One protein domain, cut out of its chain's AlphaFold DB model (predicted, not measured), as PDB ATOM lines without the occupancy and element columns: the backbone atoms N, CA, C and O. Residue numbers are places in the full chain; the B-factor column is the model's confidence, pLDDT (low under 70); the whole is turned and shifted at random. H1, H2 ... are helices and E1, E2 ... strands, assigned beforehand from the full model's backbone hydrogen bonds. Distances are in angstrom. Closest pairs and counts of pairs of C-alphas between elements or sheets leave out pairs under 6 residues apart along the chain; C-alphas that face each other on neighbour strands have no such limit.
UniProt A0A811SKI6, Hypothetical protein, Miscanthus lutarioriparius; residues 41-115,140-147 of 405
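What this domain is: This is residues 41 to 115 and 140 to 147 of the 405 residues of the protein "Hypothetical protein" of Miscanthus lutarioriparius (UniProt A0A811SKI6). A hairpin of two helices, H1 and H2, is the best-formed part, with a loop and the short strand E1 near the end where H1 begins and H2 finishes. Past that end of H2 the short helix H3 is set crosswise, and residues 102 to 115 loop loosely away from it, while residues 140 to 147 run on the side of H2 away from H1. The 83 printed residues hold one named strand and three named helices, in the order E1, H1, H2, H3; the class is mostly helix, though under half of the residues, 37, are in named elements. The whole is only just compact, close to loose, with a radius of gyration of the C-alphas of 14.0 A, and its flat outline spans 40 by 37 by 17 A.

How they stand to each other: Residues 41 to 42 pair, antiparallel, with residues 54 to 55 of E1, residues 54 to 56, which pairs with no named strand. A tight link of 3 residues joins E1 to H1, residues 60 to 72, yet the two are apart. H1 and H2, residues 78 to 92, touch and form a helical hairpin. They run opposite ways at a shallow tilt of 32 degrees, only just short of steep, and their closest C-alphas, those of Leu 66 and Leu 88, are 6.3 A apart. The closest C-alphas of E1 and H2 are those of Ser 56 and Cys 92, at 5.6 A. H3, residues 96 to 101, is about perpendicular to H2, at 88 degrees. These two are close but not clearly touching, with the closest C-alphas, those of Ala 90 and Leu 96, 7.5 A apart. H3 is apart from both E1 and H1. In H1 and H3 every O i to N i+4 pair is within hydrogen-bond range; in H2, 9 of 11 are.

Where its parts are: E1 begins at C-alpha 54, at (0.881, -38.999, 35.510), and covers 3 residues. H1, 13 residues, is 18.0 A long. H2, the longest helix with 15 residues, measures 21.5 A and ends at C-alpha 92, at (2.400, -37.217, 46.773). H3, 6 residues, ends at C-alpha 101, at (16.011, -48.300, 48.166).

The domain as a whole: The two C-alphas farthest apart, those of Ser 76 and Val 104, are 41.6 A from each other. The links H1 to H2 and H2 to H3 are tight too. Two long stretches have no named element, residues 41 to 53 and residues 102 to 115. Residues 116 to 139 are not printed, and C-alphas 115 and 140 are 12.1 A apart across the cut. The mean pLDDT of the printed part is 71.5; residues 52 to 53, 94 to 115 and 140 to 146 are under 70.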
ATOM      1  N   VAL A  41      -4.238 -41.379  38.759       81.69
ATOM      2  CA  VAL A  41      -3.735 -40.819  37.494       81.69
ATOM      3  C   VAL A  41      -4.261 -39.393  37.334       81.69
ATOM      4  O   VAL A  41      -5.463 -39.190  37.161       81.69
ATOM      5  N   LEU A  42      -3.364 -38.409  37.381       80.12
ATOM      6  CA  LEU A  42      -3.673 -36.998  37.174       80.12
ATOM      7  C   LEU A  42      -3.627 -36.633  35.686       80.12
ATOM      8  O   LEU A  42      -2.697 -37.012  34.974       80.12
ATOM      9  N   GLY A  43      -4.611 -35.851  35.233       78.12
ATOM     10  CA  GLY A  43      -4.632 -35.283  33.879       78.12
ATOM     11  C   GLY A  43      -3.783 -34.016  33.715       78.12
ATOM     12  O   GLY A  43      -3.375 -33.704  32.600       78.12
ATOM     13  N   GLU A  44      -3.498 -33.310  34.811       78.94
ATOM     14  CA  GLU A  44      -2.709 -32.070  34.867       78.94
ATOM     15  C   GLU A  44      -1.808 -32.068  36.120       78.94
ATOM     16  O   GLU A  44      -1.900 -32.965  36.959       78.94
ATOM     17  N   ALA A  45      -0.917 -31.081  36.240       80.69
ATOM     18  CA  ALA A  45      -0.039 -30.911  37.400       80.69
ATOM     19  C   ALA A  45      -0.807 -30.474  38.664       80.69
ATOM     20  O   ALA A  45      -1.820 -29.779  38.569       80.69
ATOM     21  N   LEU A  46      -0.294 -30.811  39.853       84.69
ATOM     22  CA  LEU A  46      -0.857 -30.329  41.119       84.69
ATOM     23  C   LEU A  46      -0.574 -28.830  41.314       84.69
ATOM     24  O   LEU A  46       0.521 -28.347  41.020       84.69
ATOM     25  N   GLY A  47      -1.552 -28.079  41.826       85.69
ATOM     26  CA  GLY A  47      -1.494 -26.615  41.895       85.69
ATOM     27  C   GLY A  47      -0.527 -26.072  42.951       85.69
ATOM     28  O   GLY A  47       0.002 -24.968  42.801       85.69
ATOM     29  N   PHE A  48      -0.274 -26.839  44.012       90.25
ATOM     30  CA  PHE A  48       0.688 -26.516  45.058       90.25
ATOM     31  C   PHE A  48       1.956 -27.367  44.929       90.25
ATOM     32  O   PHE A  48       3.040 -26.798  44.768       90.25
ATOM     33  N   CYS A  49       1.858 -28.697  44.938       84.69
ATOM     34  CA  CYS A  49       3.015 -29.594  44.875       84.69
ATOM     35  C   CYS A  49       3.645 -29.759  43.478       84.69
ATOM     36  O   CYS A  49       4.795 -30.191  43.391       84.69
ATOM     37  N   GLY A  50       2.967 -29.355  42.399       82.62
ATOM     38  CA  GLY A  50       3.507 -29.406  41.036       82.62
ATOM     39  C   GLY A  50       3.555 -30.819  40.446       82.62
ATOM     40  O   GLY A  50       2.593 -31.580  40.542       82.62
ATOM     41  N   GLY A  51       4.681 -31.153  39.812       71.25
ATOM     42  CA  GLY A  51       4.865 -32.394  39.052       71.25
ATOM     43  C   GLY A  51       4.334 -32.321  37.616       71.25
ATOM     44  O   GLY A  51       3.848 -31.285  37.166       71.25
ATOM     45  N   ASP A  52       4.449 -33.437  36.899       63.84
ATOM     46  CA  ASP A  52       3.891 -33.638  35.557       63.84
ATOM     47  C   ASP A  52       2.590 -34.466  35.642       63.84
ATOM     48  O   ASP A  52       2.383 -35.203  36.608       63.84
ATOM     49  N   ALA A  53       1.734 -34.406  34.615       64.62
ATOM     50  CA  ALA A  53       0.575 -35.298  34.505       64.62
ATOM     51  C   ALA A  53       1.022 -36.775  34.464       64.62
ATOM     52  O   ALA A  53       1.916 -37.143  33.698       64.62
ATOM     53  N   GLY A  54       0.413 -37.630  35.289       72.50
ATOM     54  CA  GLY A  54       0.881 -38.999  35.510       72.50
ATOM     55  C   GLY A  54       0.368 -39.613  36.813       72.50
ATOM     56  O   GLY A  54      -0.671 -39.212  37.331       72.50
ATOM     57  N   LEU A  55       1.083 -40.612  37.335       75.88
ATOM     58  CA  LEU A  55       0.752 -41.265  38.609       75.88
ATOM     59  C   LEU A  55       1.149 -40.372  39.797       75.88
ATOM     60  O   LEU A  55       2.285 -39.911  39.870       75.88
ATOM     61  N   SER A  56       0.234 -40.190  40.748       81.19
ATOM     62  CA  SER A  56       0.401 -39.383  41.963       81.19
ATOM     63  C   SER A  56      -0.216 -40.081  43.175       81.19
ATOM     64  O   SER A  56      -1.185 -40.825  43.053       81.19
ATOM     65  N   CYS A  57       0.316 -39.819  44.365       84.06
ATOM     66  CA  CYS A  57      -0.273 -40.244  45.639       84.06
ATOM     67  C   CYS A  57      -1.140 -39.178  46.326       84.06
ATOM     68  O   CYS A  57      -1.600 -39.419  47.440       84.06
ATOM     69  N   CYS A  58      -1.359 -38.044  45.657       86.44
ATOM     70  CA  CYS A  58      -2.308 -36.994  46.023       86.44
ATOM     71  C   CYS A  58      -3.205 -36.669  44.824       86.44
ATOM     72  O   CYS A  58      -2.714 -36.602  43.689       86.44
ATOM     73  N   ASP A  59      -4.483 -36.407  45.076       87.50
ATOM     74  CA  ASP A  59      -5.348 -35.657  44.163       87.50
ATOM     75  C   ASP A  59      -5.320 -34.144  44.485       87.50
ATOM     76  O   ASP A  59      -4.430 -33.661  45.192       87.50
ATOM     77  N   ALA A  60      -6.257 -33.376  43.921       88.50
ATOM     78  CA  ALA A  60      -6.340 -31.929  44.125       88.50
ATOM     79  C   ALA A  60      -6.826 -31.526  45.534       88.50
ATOM     80  O   ALA A  60      -6.462 -30.446  46.004       88.50
ATOM     81  N   ASP A  61      -7.607 -32.374  46.213       89.38
ATOM     82  CA  ASP A  61      -8.071 -32.119  47.580       89.38
ATOM     83  C   ASP A  61      -6.958 -32.459  48.588       89.38
ATOM     84  O   ASP A  61      -6.716 -31.685  49.518       89.38
ATOM     85  N   ASP A  62      -6.205 -33.546  48.359       89.06
ATOM     86  CA  ASP A  62      -4.964 -33.838  49.096       89.06
ATOM     87  C   ASP A  62      -3.939 -32.686  48.934       89.06
ATOM     88  O   ASP A  62      -3.390 -32.209  49.928       89.06
ATOM     89  N   ASP A  63      -3.703 -32.187  47.711       90.38
ATOM     90  CA  ASP A  63      -2.772 -31.077  47.420       90.38
ATOM     91  C   ASP A  63      -3.182 -29.755  48.100       90.38
ATOM     92  O   ASP A  63      -2.352 -29.067  48.707       90.38
ATOM     93  N   ALA A  64      -4.479 -29.428  48.083       92.06
ATOM     94  CA  ALA A  64      -5.030 -28.300  48.831       92.06
ATOM     95  C   ALA A  64      -4.894 -28.489  50.357       92.06
ATOM     96  O   ALA A  64      -4.614 -27.525  51.076       92.06
ATOM     97  N   GLY A  65      -5.025 -29.725  50.850       92.88
ATOM     98  CA  GLY A  65      -4.779 -30.090  52.245       92.88
ATOM     99  C   GLY A  65      -3.325 -29.869  52.671       92.88
ATOM    100  O   GLY A  65      -3.077 -29.216  53.685       92.88
ATOM    101  N   LEU A  66      -2.356 -30.326  51.867       88.88
ATOM    102  CA  LEU A  66      -0.924 -30.090  52.112       88.88
ATOM    103  C   LEU A  66      -0.572 -28.601  52.097       88.88
ATOM    104  O   LEU A  66       0.260 -28.149  52.888       88.88
ATOM    105  N   ARG A  67      -1.229 -27.823  51.231       92.44
ATOM    106  CA  ARG A  67      -1.093 -26.370  51.231       92.44
ATOM    107  C   ARG A  67      -1.591 -25.757  52.540       92.44
ATOM    108  O   ARG A  67      -0.875 -24.963  53.143       92.44
ATOM    109  N   ALA A  68      -2.792 -26.130  52.982       92.19
ATOM    110  CA  ALA A  68      -3.370 -25.632  54.228       92.19
ATOM    111  C   ALA A  68      -2.535 -26.027  55.462       92.19
ATOM    112  O   ALA A  68      -2.452 -25.255  56.417       92.19
ATOM    113  N   GLU A  69      -1.871 -27.187  55.429       91.38
ATOM    114  CA  GLU A  69      -0.911 -27.614  56.452       91.38
ATOM    115  C   GLU A  69       0.321 -26.692  56.489       91.38
ATOM    116  O   GLU A  69       0.662 -26.189  57.561       91.38
ATOM    117  N   LEU A  70       0.934 -26.373  55.338       90.44
ATOM    118  CA  LEU A  70       2.064 -25.432  55.274       90.44
ATOM    119  C   LEU A  70       1.668 -24.007  55.697       90.44
ATOM    120  O   LEU A  70       2.345 -23.404  56.532       90.44
ATOM    121  N   ASP A  71       0.570 -23.478  55.149       91.50
ATOM    122  CA  ASP A  71       0.057 -22.142  55.477       91.50
ATOM    123  C   ASP A  71      -0.311 -22.063  56.986       91.50
ATOM    124  O   ASP A  71      -0.116 -21.032  57.640       91.50
ATOM    125  N   GLY A  72      -0.753 -23.181  57.581       89.50
ATOM    126  CA  GLY A  72      -1.024 -23.337  59.013       89.50
ATOM    127  C   GLY A  72       0.213 -23.315  59.923       89.50
ATOM    128  O   GLY A  72       0.105 -22.867  61.066       89.50
ATOM    129  N   LEU A  73       1.390 -23.719  59.428       84.88
ATOM    130  CA  LEU A  73       2.658 -23.685  60.180       84.88
ATOM    131  C   LEU A  73       3.237 -22.266  60.347       84.88
ATOM    132  O   LEU A  73       4.128 -22.075  61.174       84.88
ATOM    133  N   ARG A  74       2.732 -21.268  59.602       88.25
ATOM    134  CA  ARG A  74       3.102 -19.837  59.717       88.25
ATOM    135  C   ARG A  74       4.612 -19.558  59.635       88.25
ATOM    136  O   ARG A  74       5.126 -18.667  60.312       88.25
ATOM    137  N   ILE A  75       5.324 -20.315  58.804       84.50
ATOM    138  CA  ILE A  75       6.775 -20.185  58.628       84.50
ATOM    139  C   ILE A  75       7.085 -18.828  57.979       84.50
ATOM    140  O   ILE A  75       6.657 -18.555  56.861       84.50
ATOM    141  N   SER A  76       7.822 -17.969  58.687       84.75
ATOM    142  CA  SER A  76       8.177 -16.617  58.228       84.75
ATOM    143  C   SER A  76       9.383 -16.576  57.284       84.75
ATOM    144  O   SER A  76       9.523 -15.624  56.518       84.75
ATOM    145  N   ASP A  77      10.247 -17.592  57.330       81.06
ATOM    146  CA  ASP A  77      11.399 -17.725  56.441       81.06
ATOM    147  C   ASP A  77      11.023 -18.480  55.155       81.06
ATOM    148  O   ASP A  77      10.553 -19.619  55.195       81.06
ATOM    149  N   ALA A  78      11.249 -17.848  54.003       82.19
ATOM    150  CA  ALA A  78      10.836 -18.382  52.707       82.19
ATOM    151  C   ALA A  78      11.645 -19.614  52.251       82.19
ATOM    152  O   ALA A  78      11.108 -20.446  51.518       82.19
ATOM    153  N   ALA A  79      12.904 -19.762  52.677       75.25
ATOM    154  CA  ALA A  79      13.723 -20.926  52.342       75.25
ATOM    155  C   ALA A  79      13.324 -22.135  53.202       75.25
ATOM    156  O   ALA A  79      13.155 -23.239  52.688       75.25
ATOM    157  N   CYS A  80      13.069 -21.913  54.494       75.94
ATOM    158  CA  CYS A  80      12.498 -22.914  55.390       75.94
ATOM    159  C   CYS A  80      11.108 -23.367  54.909       75.94
ATOM    160  O   CYS A  80      10.848 -24.566  54.820       75.94
ATOM    161  N   ALA A  81      10.241 -22.430  54.509       81.19
ATOM    162  CA  ALA A  81       8.923 -22.746  53.959       81.19
ATOM    163  C   ALA A  81       9.007 -23.583  52.667       81.19
ATOM    164  O   ALA A  81       8.210 -24.504  52.494       81.19
ATOM    165  N   ALA A  82       9.988 -23.324  51.794       77.94
ATOM    166  CA  ALA A  82      10.235 -24.143  50.606       77.94
ATOM    167  C   ALA A  82      10.697 -25.571  50.962       77.94
ATOM    168  O   ALA A  82      10.162 -26.536  50.424       77.94
ATOM    169  N   ILE A  83      11.610 -25.730  51.927       75.44
ATOM    170  CA  ILE A  83      12.058 -27.059  52.380       75.44
ATOM    171  C   ILE A  83      10.900 -27.847  53.016       75.44
ATOM    172  O   ILE A  83      10.723 -29.030  52.725       75.44
ATOM    173  N   VAL A  84      10.080 -27.209  53.859       80.38
ATOM    174  CA  VAL A  84       8.916 -27.870  54.476       80.38
ATOM    175  C   VAL A  84       7.847 -28.201  53.431       80.38
ATOM    176  O   VAL A  84       7.250 -29.275  53.509       80.38
ATOM    177  N   LYS A  85       7.658 -27.357  52.406       84.75
ATOM    178  CA  LYS A  85       6.827 -27.688  51.241       84.75
ATOM    179  C   LYS A  85       7.293 -28.987  50.580       84.75
ATOM    180  O   LYS A  85       6.476 -29.884  50.397       84.75
ATOM    181  N   ASP A  86       8.576 -29.109  50.249       79.00
ATOM    182  CA  ASP A  86       9.103 -30.297  49.563       79.00
ATOM    183  C   ASP A  86       8.940 -31.569  50.416       79.00
ATOM    184  O   ASP A  86       8.584 -32.628  49.893       79.00
ATOM    185  N   VAL A  87       9.103 -31.461  51.741       80.44
ATOM    186  CA  VAL A  87       8.849 -32.559  52.694       80.44
ATOM    187  C   VAL A  87       7.367 -32.956  52.746       80.44
ATOM    188  O   VAL A  87       7.064 -34.148  52.780       80.44
ATOM    189  N   LEU A  88       6.434 -31.998  52.713       82.81
ATOM    190  CA  LEU A  88       4.995 -32.283  52.644       82.81
ATOM    191  C   LEU A  88       4.624 -32.934  51.303       82.81
ATOM    192  O   LEU A  88       3.966 -33.975  51.277       82.81
ATOM    193  N   CYS A  89       5.106 -32.372  50.194       84.81
ATOM    194  CA  CYS A  89       4.855 -32.854  48.837       84.81
ATOM    195  C   CYS A  89       5.479 -34.226  48.543       84.81
ATOM    196  O   CYS A  89       4.998 -34.942  47.664       84.81
ATOM    197  N   ALA A  90       6.474 -34.668  49.321       79.56
ATOM    198  CA  ALA A  90       6.974 -36.041  49.274       79.56
ATOM    199  C   ALA A  90       5.875 -37.093  49.557       79.56
ATOM    200  O   ALA A  90       5.976 -38.218  49.067       79.56
ATOM    201  N   ARG A  91       4.787 -36.736  50.268       79.62
ATOM    202  CA  ARG A  91       3.598 -37.601  50.438       79.62
ATOM    203  C   ARG A  91       2.908 -37.929  49.100       79.62
ATOM    204  O   ARG A  91       2.322 -39.003  48.987       79.62
ATOM    205  N   CYS A  92       3.012 -37.053  48.096       81.12
ATOM    206  CA  CYS A  92       2.400 -37.217  46.773       81.12
ATOM    207  C   CYS A  92       3.244 -38.047  45.794       81.12
ATOM    208  O   CYS A  92       2.754 -38.416  44.729       81.12
ATOM    209  N   VAL A  93       4.495 -38.370  46.133       75.62
ATOM    210  CA  VAL A  93       5.403 -39.095  45.235       75.62
ATOM    211  C   VAL A  93       5.094 -40.603  45.261       75.62
ATOM    212  O   VAL A  93       5.310 -41.248  46.295       75.62
ATOM    213  N   PRO A  94       4.632 -41.218  44.151       68.81
ATOM    214  CA  PRO A  94       4.399 -42.657  44.106       68.81
ATOM    215  C   PRO A  94       5.714 -43.419  44.254       68.81
ATOM    216  O   PRO A  94       6.728 -43.055  43.663       68.81
ATOM    217  N   SER A  95       5.705 -44.504  45.032       61.41
ATOM    218  CA  SER A  95       6.880 -45.364  45.222       61.41
ATOM    219  C   SER A  95       8.157 -44.642  45.694       61.41
ATOM    220  O   SER A  95       9.259 -45.126  45.433       61.41
ATOM    221  N   LEU A  96       8.039 -43.546  46.459       62.09
ATOM    222  CA  LEU A  96       9.184 -42.844  47.066       62.09
ATOM    223  C   LEU A  96      10.165 -43.817  47.749       62.09
ATOM    224  O   LEU A  96      11.366 -43.767  47.499       62.09
ATOM    225  N   SER A  97       9.660 -44.782  48.523       56.56
ATOM    226  CA  SER A  97      10.478 -45.820  49.170       56.56
ATOM    227  C   SER A  97      11.229 -46.728  48.184       56.56
ATOM    228  O   SER A  97      12.343 -47.147  48.477       56.56
ATOM    229  N   ALA A  98      10.663 -47.035  47.012       54.00
ATOM    230  CA  ALA A  98      11.346 -47.847  46.000       54.00
ATOM    231  C   ALA A  98      12.422 -47.046  45.248       54.00
ATOM    232  O   ALA A  98      13.449 -47.609  44.878       54.00
ATOM    233  N   MET A  99      12.238 -45.729  45.092       56.00
ATOM    234  CA  MET A  99      13.290 -44.830  44.599       56.00
ATOM    235  C   MET A  99      14.407 -44.616  45.635       56.00
ATOM    236  O   MET A  99      15.567 -44.508  45.258       56.00
ATOM    237  N   LEU A 100      14.091 -44.629  46.936       54.22
ATOM    238  CA  LEU A 100      15.087 -44.538  48.014       54.22
ATOM    239  C   LEU A 100      15.924 -45.819  48.196       54.22
ATOM    240  O   LEU A 100      17.082 -45.729  48.597       54.22
ATOM    241  N   PHE A 101      15.359 -47.001  47.918       53.62
ATOM    242  CA  PHE A 101      16.011 -48.300  48.166       53.62
ATOM    243  C   PHE A 101      16.307 -49.136  46.901       53.62
ATOM    244  O   PHE A 101      16.807 -50.252  47.023       53.62
ATOM    245  N   ASN A 102      16.079 -48.564  45.713       48.41
ATOM    246  CA  ASN A 102      16.230 -49.131  44.363       48.41
ATOM    247  C   ASN A 102      15.357 -50.351  44.012       48.41
ATOM    248  O   ASN A 102      15.407 -51.402  44.649       48.41
ATOM    249  N   SER A 103      14.692 -50.277  42.853       40.97
ATOM    250  CA  SER A 103      14.137 -51.446  42.157       40.97
ATOM    251  C   SER A 103      14.393 -51.398  40.645       40.97
ATOM    252  O   SER A 103      13.585 -50.874  39.889       40.97
ATOM    253  N   VAL A 104      15.516 -51.992  40.232       44.06
ATOM    254  CA  VAL A 104      15.733 -52.675  38.936       44.06
ATOM    255  C   VAL A 104      15.179 -51.987  37.671       44.06
ATOM    256  O   VAL A 104      14.533 -52.635  36.857       44.06
ATOM    257  N   ASP A 105      15.508 -50.711  37.448       42.03
ATOM    258  CA  ASP A 105      15.562 -50.165  36.083       42.03
ATOM    259  C   ASP A 105      16.533 -48.979  35.970       42.03
ATOM    260  O   ASP A 105      16.417 -47.963  36.663       42.03
ATOM    261  N   SER A 106      17.509 -49.086  35.064       43.97
ATOM    262  CA  SER A 106      18.594 -48.096  34.922       43.97
ATOM    263  C   SER A 106      18.141 -46.772  34.290       43.97
ATOM    264  O   SER A 106      18.925 -45.826  34.255       43.97
ATOM    265  N   ALA A 107      16.901 -46.692  33.797       45.97
ATOM    266  CA  ALA A 107      16.297 -45.472  33.259       45.97
ATOM    267  C   ALA A 107      15.606 -44.602  34.331       45.97
ATOM    268  O   ALA A 107      15.444 -43.402  34.129       45.97
ATOM    269  N   THR A 108      15.218 -45.193  35.465       43.25
ATOM    270  CA  THR A 108      14.466 -44.547  36.564       43.25
ATOM    271  C   THR A 108      15.182 -44.613  37.913       43.25
ATOM    272  O   THR A 108      14.656 -44.145  38.922       43.25
ATOM    273  N   THR A 109      16.411 -45.137  37.948       39.78
ATOM    274  CA  THR A 109      17.295 -45.077  39.123       39.78
ATOM    275  C   THR A 109      17.768 -43.639  39.368       39.78
ATOM    276  O   THR A 109      18.874 -43.251  38.981       39.78
ATOM    277  N   MET A 110      16.930 -42.834  40.025       44.78
ATOM    278  CA  MET A 110      17.340 -41.538  40.560       44.78
ATOM    279  C   MET A 110      18.459 -41.743  41.583       44.78
ATOM    280  O   MET A 110      18.266 -42.348  42.636       44.78
ATOM    281  N   LYS A 111      19.642 -41.198  41.291       44.34
ATOM    282  CA  LYS A 111      20.715 -41.086  42.281       44.34
ATOM    283  C   LYS A 111      20.324 -40.007  43.284       44.34
ATOM    284  O   LYS A 111      20.618 -38.836  43.058       44.34
ATOM    285  N   LEU A 112      19.667 -40.402  44.374       45.06
ATOM    286  CA  LEU A 112      19.393 -39.506  45.495       45.06
ATOM    287  C   LEU A 112      20.697 -38.810  45.911       45.06
ATOM    288  O   LEU A 112      21.687 -39.475  46.235       45.06
ATOM    289  N   ALA A 113      20.704 -37.479  45.887       47.47
ATOM    290  CA  ALA A 113      21.852 -36.700  46.319       47.47
ATOM    291  C   ALA A 113      21.994 -36.821  47.842       47.47
ATOM    292  O   ALA A 113      21.312 -36.132  48.598       47.47
ATOM    293  N   VAL A 114      22.861 -37.733  48.291       46.53
ATOM    294  CA  VAL A 114      23.184 -37.907  49.713       46.53
ATOM    295  C   VAL A 114      23.716 -36.574  50.257       46.53
ATOM    296  O   VAL A 114      24.689 -36.064  49.693       46.53
ATOM    297  N   PRO A 115      23.125 -36.008  51.328       50.50
ATOM    298  CA  PRO A 115      23.558 -34.722  51.858       50.50
ATOM    299  C   PRO A 115      25.030 -34.745  52.279       50.50
ATOM    300  O   PRO A 115      25.433 -35.533  53.137       50.50
ATOM    301  N   TRP A 140      12.995 -31.861  44.009       51.44
ATOM    302  CA  TRP A 140      14.289 -31.719  44.686       51.44
ATOM    303  C   TRP A 140      15.528 -31.809  43.769       51.44
ATOM    304  O   TRP A 140      16.642 -31.611  44.250       51.44
ATOM    305  N   GLU A 141      15.378 -32.040  42.456       43.59
ATOM    306  CA  GLU A 141      16.503 -32.113  41.494       43.59
ATOM    307  C   GLU A 141      17.405 -30.855  41.450       43.59
ATOM    308  O   GLU A 141      18.507 -30.917  40.907       43.59
ATOM    309  N   GLN A 142      16.975 -29.716  42.012       44.91
ATOM    310  CA  GLN A 142      17.757 -28.467  42.037       44.91
ATOM    311  C   GLN A 142      18.333 -28.090  43.416       44.91
ATOM    312  O   GLN A 142      18.931 -27.023  43.546       44.91
ATOM    313  N   GLY A 143      18.207 -28.952  44.434       51.62
ATOM    314  CA  GLY A 143      18.665 -28.667  45.799       51.62
ATOM    315  C   GLY A 143      19.449 -29.812  46.439       51.62
ATOM    316  O   GLY A 143      18.877 -30.662  47.116       51.62
ATOM    317  N   THR A 144      20.779 -29.814  46.308       57.22
ATOM    318  CA  THR A 144      21.627 -30.690  47.133       57.22
ATOM    319  C   THR A 144      21.693 -30.143  48.558       57.22
ATOM    320  O   THR A 144      22.434 -29.195  48.824       57.22
ATOM    321  N   PHE A 145      20.932 -30.737  49.478       61.94
ATOM    322  CA  PHE A 145      21.041 -30.441  50.908       61.94
ATOM    323  C   PHE A 145      22.489 -30.609  51.389       61.94
ATOM    324  O   PHE A 145      23.161 -31.572  51.011       61.94
ATOM    325  N   CYS A 146      22.952 -29.711  52.259       64.75
ATOM    326  CA  CYS A 146      24.215 -29.883  52.967       64.75
ATOM    327  C   CYS A 146      24.008 -29.851  54.486       64.75
ATOM    328  O   CYS A 146      23.074 -29.230  54.992       64.75
ATOM    329  N   LEU A 147      24.871 -30.564  55.204       71.44
ATOM    330  CA  LEU A 147      24.840 -30.708  56.654       71.44
ATOM    331  C   LEU A 147      25.893 -29.787  57.284       71.44
ATOM    332  O   LEU A 147      27.095 -29.994  57.112       71.44
TER     333      LEU A 147